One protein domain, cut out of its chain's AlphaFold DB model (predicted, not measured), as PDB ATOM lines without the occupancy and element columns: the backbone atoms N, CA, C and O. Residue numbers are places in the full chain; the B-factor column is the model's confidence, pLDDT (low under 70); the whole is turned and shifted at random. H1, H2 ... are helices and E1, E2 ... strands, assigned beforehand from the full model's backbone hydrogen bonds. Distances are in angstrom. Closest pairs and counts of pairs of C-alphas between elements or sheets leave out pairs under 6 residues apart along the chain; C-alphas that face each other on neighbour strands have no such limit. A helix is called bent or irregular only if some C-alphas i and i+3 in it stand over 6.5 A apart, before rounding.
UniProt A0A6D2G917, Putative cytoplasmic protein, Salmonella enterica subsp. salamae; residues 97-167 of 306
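This is residues 97 to 167 of the 306 residues of the protein "Putative cytoplasmic protein" of Salmonella enterica subsp. salamae (UniProt A0A6D2G917). Parallel strands E1 and E2 lie side by side in the middle, with long helix H1 packed mainly on E2. H2 and H3 make a corner at one end; the chain then returns past E2 to short H4, near H1. The printed part has 71 residues, ordered E1 H1 E2 H2 H3 H4, mixed in class, compact with a radius of gyration of the C-alphas of 12.7 A, spanning 38 by 23 by 19 A.

E1 is residues 100 to 104, beginning at C-alpha (-18.872, -12.983, -41.526). H1, residues 107 to 122, is 23.3 A long and only just irregular: C-alphas 108 and 111 are 6.7 A apart. E2 is 131 to 136, H2 143 to 147, H3 149 to 158 and H4 163 to 166, ending at C-alpha (-32.879, -4.196, -48.278).

E1, H1 and E2 form a strand-helix-strand unit, two parallel strands joined through a helix, with a right-handed crossover. N 104 and O 135 are 2.9 A apart, within hydrogen-bond range. The closest C-alphas of H1 and E2, Ala 107 and Ala 136, are 5.0 A apart. H2 and H3 touch only at the corner, closest at the C-alphas of Leu 146 and Leu 152, 4.6 A. H2 and H3 have each O i to N i+4 pair within range, H1 10 of 12; H4 is too short for one.

The printed part has no cut and no long link. Residues 141 to 147, 149 and 151 are under pLDDT 70.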
ATOM      1  N   ILE A  97     -15.647  -6.475 -37.483       70.44
ATOM      2  CA  ILE A  97     -15.868  -7.737 -38.176       70.44
ATOM      3  C   ILE A  97     -16.711  -7.414 -39.401       70.44
ATOM      4  O   ILE A  97     -17.843  -6.944 -39.291       70.44
ATOM      5  N   ASN A  98     -16.136  -7.680 -40.568       78.88
ATOM      6  CA  ASN A  98     -16.777  -7.507 -41.858       78.88
ATOM      7  C   ASN A  98     -16.708  -8.824 -42.630       78.88
ATOM      8  O   ASN A  98     -15.660  -9.469 -42.685       78.88
ATOM      9  N   GLY A  99     -17.810  -9.199 -43.274       77.81
ATOM     10  CA  GLY A  99     -17.873 -10.373 -44.136       77.81
ATOM     11  C   GLY A  99     -18.010 -11.712 -43.424       77.81
ATOM     12  O   GLY A  99     -17.651 -12.729 -44.017       77.81
ATOM     13  N   ALA A 100     -18.524 -11.736 -42.194       81.69
ATOM     14  CA  ALA A 100     -18.872 -12.983 -41.526       81.69
ATOM     15  C   ALA A 100     -19.998 -13.716 -42.277       81.69
ATOM     16  O   ALA A 100     -20.838 -13.104 -42.941       81.69
ATOM     17  N   GLY A 101     -20.005 -15.039 -42.161       83.12
ATOM     18  CA  GLY A 101     -21.047 -15.905 -42.699       83.12
ATOM     19  C   GLY A 101     -21.751 -16.658 -41.583       83.12
ATOM     20  O   GLY A 101     -21.130 -16.971 -40.566       83.12
ATOM     21  N   ILE A 102     -23.031 -16.959 -41.778       83.69
ATOM     22  CA  ILE A 102     -23.834 -17.737 -40.830       83.69
ATOM     23  C   ILE A 102     -24.211 -19.064 -41.475       83.69
ATOM     24  O   ILE A 102     -24.511 -19.123 -42.664       83.69
ATOM     25  N   ILE A 103     -24.178 -20.135 -40.684       83.06
ATOM     26  CA  ILE A 103     -24.588 -21.472 -41.106       83.06
ATOM     27  C   ILE A 103     -25.790 -21.876 -40.255       83.06
ATOM     28  O   ILE A 103     -25.688 -21.909 -39.030       83.06
ATOM     29  N   VAL A 104     -26.905 -22.183 -40.910       84.44
ATOM     30  CA  VAL A 104     -28.153 -22.639 -40.284       84.44
ATOM     31  C   VAL A 104     -28.468 -24.072 -40.716       84.44
ATOM     32  O   VAL A 104     -28.044 -24.478 -41.798       84.44
ATOM     33  N   PRO A 105     -29.174 -24.880 -39.911       83.69
ATOM     34  CA  PRO A 105     -29.548 -26.234 -40.314       83.69
ATOM     35  C   PRO A 105     -30.474 -26.261 -41.539       83.69
ATOM     36  O   PRO A 105     -30.180 -26.990 -42.493       83.69
ATOM     37  N   PHE A 106     -31.534 -25.445 -41.536       85.38
ATOM     38  CA  PHE A 106     -32.605 -25.484 -42.534       85.38
ATOM     39  C   PHE A 106     -32.759 -24.147 -43.274       85.38
ATOM     40  O   PHE A 106     -32.447 -23.078 -42.754       85.38
ATOM     41  N   ALA A 107     -33.250 -24.183 -44.511       85.38
ATOM     42  CA  ALA A 107     -33.511 -22.994 -45.319       85.38
ATOM     43  C   ALA A 107     -34.678 -22.171 -44.759       85.38
ATOM     44  O   ALA A 107     -34.710 -20.954 -44.937       85.38
ATOM     45  N   GLU A 108     -35.602 -22.811 -44.039       86.44
ATOM     46  CA  GLU A 108     -36.683 -22.131 -43.317       86.44
ATOM     47  C   GLU A 108     -36.189 -21.246 -42.162       86.44
ATOM     48  O   GLU A 108     -36.899 -20.321 -41.782       86.44
ATOM     49  N   ASP A 109     -34.963 -21.455 -41.665       84.69
ATOM     50  CA  ASP A 109     -34.356 -20.620 -40.618       84.69
ATOM     51  C   ASP A 109     -33.814 -19.288 -41.174       84.69
ATOM     52  O   ASP A 109     -33.604 -18.326 -40.428       84.69
ATOM     53  N   ILE A 110     -33.561 -19.210 -42.490       85.94
ATOM     54  CA  ILE A 110     -32.929 -18.047 -43.134       85.94
ATOM     55  C   ILE A 110     -33.739 -16.762 -42.908       85.94
ATOM     56  O   ILE A 110     -33.128 -15.776 -42.493       85.94
ATOM     57  N   PRO A 111     -35.070 -16.719 -43.132       86.38
ATOM     58  CA  PRO A 111     -35.849 -15.505 -42.913       86.38
ATOM     59  C   PRO A 111     -35.787 -15.008 -41.466       86.38
ATOM     60  O   PRO A 111     -35.690 -13.802 -41.259       86.38
ATOM     61  N   THR A 112     -35.803 -15.898 -40.473       85.44
ATOM     62  CA  THR A 112     -35.739 -15.522 -39.052       85.44
ATOM     63  C   THR A 112     -34.371 -14.948 -38.695       85.44
ATOM     64  O   THR A 112     -34.273 -13.873 -38.110       85.44
ATOM     65  N   VAL A 113     -33.297 -15.604 -39.137       87.19
ATOM     66  CA  VAL A 113     -31.929 -15.114 -38.916       87.19
ATOM     67  C   VAL A 113     -31.684 -13.793 -39.651       87.19
ATOM     68  O   VAL A 113     -31.089 -12.872 -39.092       87.19
ATOM     69  N   ALA A 114     -32.170 -13.661 -40.887       89.19
ATOM     70  CA  ALA A 114     -32.099 -12.417 -41.645       89.19
ATOM     71  C   ALA A 114     -32.863 -11.283 -40.950       89.19
ATOM     72  O   ALA A 114     -32.359 -10.161 -40.895       89.19
ATOM     73  N   HIS A 115     -34.038 -11.579 -40.385       89.50
ATOM     74  CA  HIS A 115     -34.811 -10.628 -39.595       89.50
ATOM     75  C   HIS A 115     -33.998 -10.111 -38.405       89.50
ATOM     76  O   HIS A 115     -33.859  -8.899 -38.254       89.50
ATOM     77  N   ASP A 116     -33.403 -10.997 -37.607       86.69
ATOM     78  CA  ASP A 116     -32.609 -10.599 -36.440       86.69
ATOM     79  C   ASP A 116     -31.390  -9.752 -36.824       86.69
ATOM     80  O   ASP A 116     -31.093  -8.744 -36.181       86.69
ATOM     81  N   ILE A 117     -30.708 -10.105 -37.914       87.88
ATOM     82  CA  ILE A 117     -29.556  -9.343 -38.412       87.88
ATOM     83  C   ILE A 117     -29.975  -7.954 -38.880       87.88
ATOM     84  O   ILE A 117     -29.320  -6.977 -38.517       87.88
ATOM     85  N   LEU A 118     -31.066  -7.842 -39.643       91.12
ATOM     86  CA  LEU A 118     -31.609  -6.548 -40.057       91.12
ATOM     87  C   LEU A 118     -31.973  -5.695 -38.838       91.12
ATOM     88  O   LEU A 118     -31.612  -4.523 -38.798       91.12
ATOM     89  N   THR A 119     -32.576  -6.290 -37.808       90.19
ATOM     90  CA  THR A 119     -32.884  -5.611 -36.543       90.19
ATOM     91  C   THR A 119     -31.630  -5.080 -35.855       90.19
ATOM     92  O   THR A 119     -31.609  -3.936 -35.399       90.19
ATOM     93  N   LEU A 120     -30.553  -5.866 -35.801       86.62
ATOM     94  CA  LEU A 120     -29.276  -5.419 -35.235       86.62
ATOM     95  C   LEU A 120     -28.630  -4.302 -36.068       86.62
ATOM     96  O   LEU A 120     -28.068  -3.367 -35.491       86.62
ATOM     97  N   ILE A 121     -28.716  -4.377 -37.400       89.00
ATOM     98  CA  ILE A 121     -28.210  -3.338 -38.309       89.00
ATOM     99  C   ILE A 121     -28.999  -2.040 -38.131       89.00
ATOM    100  O   ILE A 121     -28.404  -0.979 -37.951       89.00
ATOM    101  N   ASP A 122     -30.330  -2.111 -38.156       91.75
ATOM    102  CA  ASP A 122     -31.205  -0.937 -38.097       91.75
ATOM    103  C   ASP A 122     -31.135  -0.238 -36.729       91.75
ATOM    104  O   ASP A 122     -31.261   0.980 -36.650       91.75
ATOM    105  N   ARG A 123     -30.837  -0.983 -35.656       87.38
ATOM    106  CA  ARG A 123     -30.523  -0.431 -34.324       87.38
ATOM    107  C   ARG A 123     -29.117   0.170 -34.212       87.38
ATOM    108  O   ARG A 123     -28.786   0.746 -33.176       87.38
ATOM    109  N   GLY A 124     -28.263  -0.018 -35.216       85.56
ATOM    110  CA  GLY A 124     -26.859   0.397 -35.183       85.56
ATOM    111  C   GLY A 124     -25.982  -0.424 -34.232       85.56
ATOM    112  O   GLY A 124     -24.939   0.062 -33.796       85.56
ATOM    113  N   VAL A 125     -26.393  -1.650 -33.881       82.00
ATOM    114  CA  VAL A 125     -25.604  -2.566 -33.036       82.00
ATOM    115  C   VAL A 125     -24.448  -3.173 -33.828       82.00
ATOM    116  O   VAL A 125     -23.345  -3.309 -33.299       82.00
ATOM    117  N   ILE A 126     -24.696  -3.513 -35.095       83.44
ATOM    118  CA  ILE A 126     -23.702  -4.044 -36.036       83.44
ATOM    119  C   ILE A 126     -23.719  -3.245 -37.344       83.44
ATOM    120  O   ILE A 126     -24.688  -2.553 -37.658       83.44
ATOM    121  N   GLY A 127     -22.644  -3.341 -38.127       83.75
ATOM    122  CA  GLY A 127     -22.560  -2.695 -39.435       83.75
ATOM    123  C   GLY A 127     -23.282  -3.488 -40.528       83.75
ATOM    124  O   GLY A 127     -23.380  -4.712 -40.463       83.75
ATOM    125  N   ARG A 128     -23.706  -2.804 -41.601       87.19
ATOM    126  CA  ARG A 128     -24.326  -3.438 -42.787       87.19
ATOM    127  C   ARG A 128     -23.464  -4.545 -43.404       87.19
ATOM    128  O   ARG A 128     -23.983  -5.529 -43.907       87.19
ATOM    129  N   ASN A 129     -22.142  -4.390 -43.319       85.00
ATOM    130  CA  ASN A 129     -21.161  -5.318 -43.882       85.00
ATOM    131  C   ASN A 129     -20.722  -6.424 -42.911       85.00
ATOM    132  O   ASN A 129     -19.843  -7.216 -43.265       85.00
ATOM    133  N   THR A 130     -21.282  -6.484 -41.696       84.19
ATOM    134  CA  THR A 130     -20.860  -7.459 -40.682       84.19
ATOM    135  C   THR A 130     -21.135  -8.885 -41.140       84.19
ATOM    136  O   THR A 130     -20.218  -9.707 -41.103       84.19
ATOM    137  N   PHE A 131     -22.332  -9.158 -41.663       85.12
ATOM    138  CA  PHE A 131     -22.703 -10.458 -42.224       85.12
ATOM    139  C   PHE A 131     -22.935 -10.354 -43.731       85.12
ATOM    140  O   PHE A 131     -23.617  -9.446 -44.193       85.12
ATOM    141  N   LYS A 132     -22.361 -11.282 -44.503       80.94
ATOM    142  CA  LYS A 132     -22.467 -11.305 -45.971       80.94
ATOM    143  C   LYS A 132     -23.374 -12.394 -46.519       80.94
ATOM    144  O   LYS A 132     -23.890 -12.225 -47.612       80.94
ATOM    145  N   PHE A 133     -23.511 -13.520 -45.824       82.94
ATOM    146  CA  PHE A 133     -24.258 -14.663 -46.339       82.94
ATOM    147  C   PHE A 133     -24.805 -15.541 -45.216       82.94
ATOM    148  O   PHE A 133     -24.248 -15.583 -44.114       82.94
ATOM    149  N   ILE A 134     -25.877 -16.269 -45.528       85.62
ATOM    150  CA  ILE A 134     -26.484 -17.286 -44.670       85.62
ATOM    151  C   ILE A 134     -26.578 -18.567 -45.503       85.62
ATOM    152  O   ILE A 134     -27.209 -18.571 -46.553       85.62
ATOM    153  N   ILE A 135     -25.945 -19.647 -45.050       83.38
ATOM    154  CA  ILE A 135     -25.958 -20.951 -45.725       83.38
ATOM    155  C   ILE A 135     -26.808 -21.921 -44.916       83.38
ATOM    156  O   ILE A 135     -26.522 -22.156 -43.743       83.38
ATOM    157  N   ALA A 136     -27.795 -22.541 -45.559       85.31
ATOM    158  CA  ALA A 136     -28.520 -23.665 -44.983       85.31
ATOM    159  C   ALA A 136     -27.793 -24.987 -45.257       85.31
ATOM    160  O   ALA A 136     -27.501 -25.317 -46.407       85.31
ATOM    161  N   VAL A 137     -27.525 -25.771 -44.212       82.19
ATOM    162  CA  VAL A 137     -26.834 -27.064 -44.316       82.19
ATOM    163  C   VAL A 137     -27.627 -28.042 -45.176       82.19
ATOM    164  O   VAL A 137     -27.027 -28.771 -45.958       82.19
ATOM    165  N   GLU A 138     -28.958 -28.038 -45.104       83.38
ATOM    166  CA  GLU A 138     -29.787 -28.901 -45.956       83.38
ATOM    167  C   GLU A 138     -29.668 -28.594 -47.456       83.38
ATOM    168  O   GLU A 138     -29.889 -29.472 -48.289       83.38
ATOM    169  N   SER A 139     -29.286 -27.360 -47.806       76.62
ATOM    170  CA  SER A 139     -29.045 -26.960 -49.197       76.62
ATOM    171  C   SER A 139     -27.696 -27.477 -49.710       76.62
ATOM    172  O   SER A 139     -27.436 -27.469 -50.915       76.62
ATOM    173  N   LEU A 140     -26.839 -27.984 -48.817       77.50
ATOM    174  CA  LEU A 140     -25.557 -28.587 -49.154       77.50
ATOM    175  C   LEU A 140     -25.752 -30.066 -49.497       77.50
ATOM    176  O   LEU A 140     -25.955 -30.911 -48.626       77.50
ATOM    177  N   GLN A 141     -25.618 -30.412 -50.778       67.88
ATOM    178  CA  GLN A 141     -25.772 -31.798 -51.235       67.88
ATOM    179  C   GLN A 141     -24.695 -32.742 -50.662       67.88
ATOM    180  O   GLN A 141     -24.933 -33.944 -50.530       67.88
ATOM    181  N   SER A 142     -23.498 -32.233 -50.332       69.38
ATOM    182  CA  SER A 142     -22.437 -33.005 -49.670       69.38
ATOM    183  C   SER A 142     -21.355 -32.116 -49.047       69.38
ATOM    184  O   SER A 142     -20.857 -31.196 -49.689       69.38
ATOM    185  N   TRP A 143     -20.867 -32.482 -47.856       67.56
ATOM    186  CA  TRP A 143     -19.690 -31.873 -47.206       67.56
ATOM    187  C   TRP A 143     -18.421 -31.883 -48.075       67.56
ATOM    188  O   TRP A 143     -17.527 -31.055 -47.894       67.56
ATOM    189  N   THR A 144     -18.339 -32.797 -49.046       66.19
ATOM    190  CA  THR A 144     -17.226 -32.844 -50.006       66.19
ATOM    191  C   THR A 144     -17.169 -31.603 -50.901       66.19
ATOM    192  O   THR A 144     -16.077 -31.185 -51.273       66.19
ATOM    193  N   GLN A 145     -18.303 -30.942 -51.168       62.41
ATOM    194  CA  GLN A 145     -18.353 -29.696 -51.945       62.41
ATOM    195  C   GLN A 145     -17.722 -28.515 -51.196       62.41
ATOM    196  O   GLN A 145     -17.142 -27.635 -51.819       62.41
ATOM    197  N   LEU A 146     -17.762 -28.516 -49.860       65.94
ATOM    198  CA  LEU A 146     -17.109 -27.490 -49.038       65.94
ATOM    199  C   LEU A 146     -15.598 -27.718 -48.883       65.94
ATOM    200  O   LEU A 146     -14.878 -26.819 -48.456       65.94
ATOM    201  N   SER A 147     -15.117 -28.926 -49.193       66.44
ATOM    202  CA  SER A 147     -13.702 -29.292 -49.044       66.44
ATOM    203  C   SER A 147     -12.835 -28.755 -50.189       66.44
ATOM    204  O   SER A 147     -11.639 -28.540 -50.003       66.44
ATOM    205  N   GLU A 148     -13.437 -28.509 -51.357       70.56
ATOM    206  CA  GLU A 148     -12.770 -27.958 -52.538       70.56
ATOM    207  C   GLU A 148     -12.976 -26.432 -52.611       70.56
ATOM    208  O   GLU A 148     -14.117 -25.985 -52.758       70.56
ATOM    209  N   PRO A 149     -11.915 -25.596 -52.572       69.06
ATOM    210  CA  PRO A 149     -12.045 -24.134 -52.508       69.06
ATOM    211  C   PRO A 149     -12.913 -23.503 -53.611       69.06
ATOM    212  O   PRO A 149     -13.616 -22.527 -53.360       69.06
ATOM    213  N   GLY A 150     -12.890 -24.055 -54.830       71.56
ATOM    214  CA  GLY A 150     -13.708 -23.555 -55.944       71.56
ATOM    215  C   GLY A 150     -15.200 -23.879 -55.804       71.56
ATOM    216  O   GLY A 150     -16.055 -23.059 -56.148       71.56
ATOM    217  N   ALA A 151     -15.519 -25.053 -55.257       69.50
ATOM    218  CA  ALA A 151     -16.893 -25.454 -54.973       69.50
ATOM    219  C   ALA A 151     -17.434 -24.734 -53.726       69.50
ATOM    220  O   ALA A 151     -18.588 -24.313 -53.732       69.50
ATOM    221  N   LEU A 152     -16.585 -24.477 -52.722       73.25
ATOM    222  CA  LEU A 152     -16.912 -23.641 -51.564       73.25
ATOM    223  C   LEU A 152     -17.302 -22.218 -51.980       73.25
ATOM    224  O   LEU A 152     -18.324 -21.716 -51.529       73.25
ATOM    225  N   LEU A 153     -16.520 -21.572 -52.851       76.50
ATOM    226  CA  LEU A 153     -16.832 -20.214 -53.308       76.50
ATOM    227  C   LEU A 153     -18.152 -20.164 -54.088       76.50
ATOM    228  O   LEU A 153     -18.941 -19.248 -53.886       76.50
ATOM    229  N   SER A 154     -18.401 -21.160 -54.942       78.81
ATOM    230  CA  SER A 154     -19.668 -21.274 -55.677       78.81
ATOM    231  C   SER A 154     -20.836 -21.455 -54.709       78.81
ATOM    232  O   SER A 154     -21.800 -20.709 -54.770       78.81
ATOM    233  N   CYS A 155     -20.691 -22.346 -53.725       73.75
ATOM    234  CA  CYS A 155     -21.684 -22.563 -52.680       73.75
ATOM    235  C   CYS A 155     -21.962 -21.303 -51.844       73.75
ATOM    236  O   CYS A 155     -23.117 -21.039 -51.522       73.75
ATOM    237  N   ILE A 156     -20.931 -20.530 -51.484       75.88
ATOM    238  CA  ILE A 156     -21.099 -19.251 -50.782       75.88
ATOM    239  C   ILE A 156     -21.870 -18.279 -51.672       75.88
ATOM    240  O   ILE A 156     -22.855 -17.717 -51.215       75.88
ATOM    241  N   ASN A 157     -21.465 -18.108 -52.933       79.81
ATOM    242  CA  ASN A 157     -22.113 -17.180 -53.862       79.81
ATOM    243  C   ASN A 157     -23.582 -17.556 -54.125       79.81
ATOM    244  O   ASN A 157     -24.446 -16.689 -54.067       79.81
ATOM    245  N   ASP A 158     -23.871 -18.841 -54.335       76.44
ATOM    246  CA  ASP A 158     -25.222 -19.352 -54.600       76.44
ATOM    247  C   ASP A 158     -26.162 -19.191 -53.392       76.44
ATOM    248  O   ASP A 158     -27.378 -19.123 -53.554       76.44
ATOM    249  N   ASN A 159     -25.598 -19.111 -52.184       70.44
ATOM    250  CA  ASN A 159     -26.322 -18.918 -50.925       70.44
ATOM    251  C   ASN A 159     -26.005 -17.553 -50.285       70.44
ATOM    252  O   ASN A 159     -26.193 -17.351 -49.084       70.44
ATOM    253  N   THR A 160     -25.482 -16.598 -51.060       73.06
ATOM    254  CA  THR A 160     -25.224 -15.250 -50.553       73.06
ATOM    255  C   THR A 160     -26.559 -14.540 -50.402       73.06
ATOM    256  O   THR A 160     -27.170 -14.099 -51.371       73.06
ATOM    257  N   PHE A 161     -27.026 -14.448 -49.160       71.44
ATOM    258  CA  PHE A 161     -28.153 -13.600 -48.812       71.44
ATOM    259  C   PHE A 161     -27.710 -12.135 -48.862       71.44
ATOM    260  O   PHE A 161     -26.969 -11.665 -47.997       71.44
ATOM    261  N   GLU A 162     -28.135 -11.415 -49.896       75.56
ATOM    262  CA  GLU A 162     -27.719 -10.032 -50.113       75.56
ATOM    263  C   GLU A 162     -28.532  -9.057 -49.255       75.56
ATOM    264  O   GLU A 162     -29.615  -8.602 -49.641       75.56
ATOM    265  N   PHE A 163     -27.964  -8.672 -48.110       81.44
ATOM    266  CA  PHE A 163     -28.537  -7.629 -47.256       81.44
ATOM    267  C   PHE A 163     -28.649  -6.272 -47.966       81.44
ATOM    268  O   PHE A 163     -29.584  -5.521 -47.707       81.44
ATOM    269  N   GLU A 164     -27.746  -5.982 -48.911       80.69
ATOM    270  CA  GLU A 164     -27.756  -4.752 -49.719       80.69
ATOM    271  C   GLU A 164     -29.081  -4.529 -50.454       80.69
ATOM    272  O   GLU A 164     -29.506  -3.390 -50.614       80.69
ATOM    273  N   SER A 165     -29.801  -5.594 -50.819       84.00
ATOM    274  CA  SER A 165     -31.113  -5.474 -51.469       84.00
ATOM    275  C   SER A 165     -32.197  -4.836 -50.582       84.00
ATOM    276  O   SER A 165     -33.189  -4.312 -51.097       84.00
ATOM    277  N   PHE A 166     -32.005  -4.849 -49.258       87.81
ATOM    278  CA  PHE A 166     -32.879  -4.196 -48.278       87.81
ATOM    279  C   PHE A 166     -32.478  -2.747 -47.995       87.81
ATOM    280  O   PHE A 166     -33.200  -2.031 -47.291       87.81
ATOM    281  N   PHE A 167     -31.337  -2.317 -48.524       85.19
ATOM    282  CA  PHE A 167     -30.835  -0.961 -48.420       85.19
ATOM    283  C   PHE A 167     -30.947  -0.264 -49.787       85.19
ATOM    284  O   PHE A 167     -31.161  -0.885 -50.824       85.19
TER     285      PHE A 167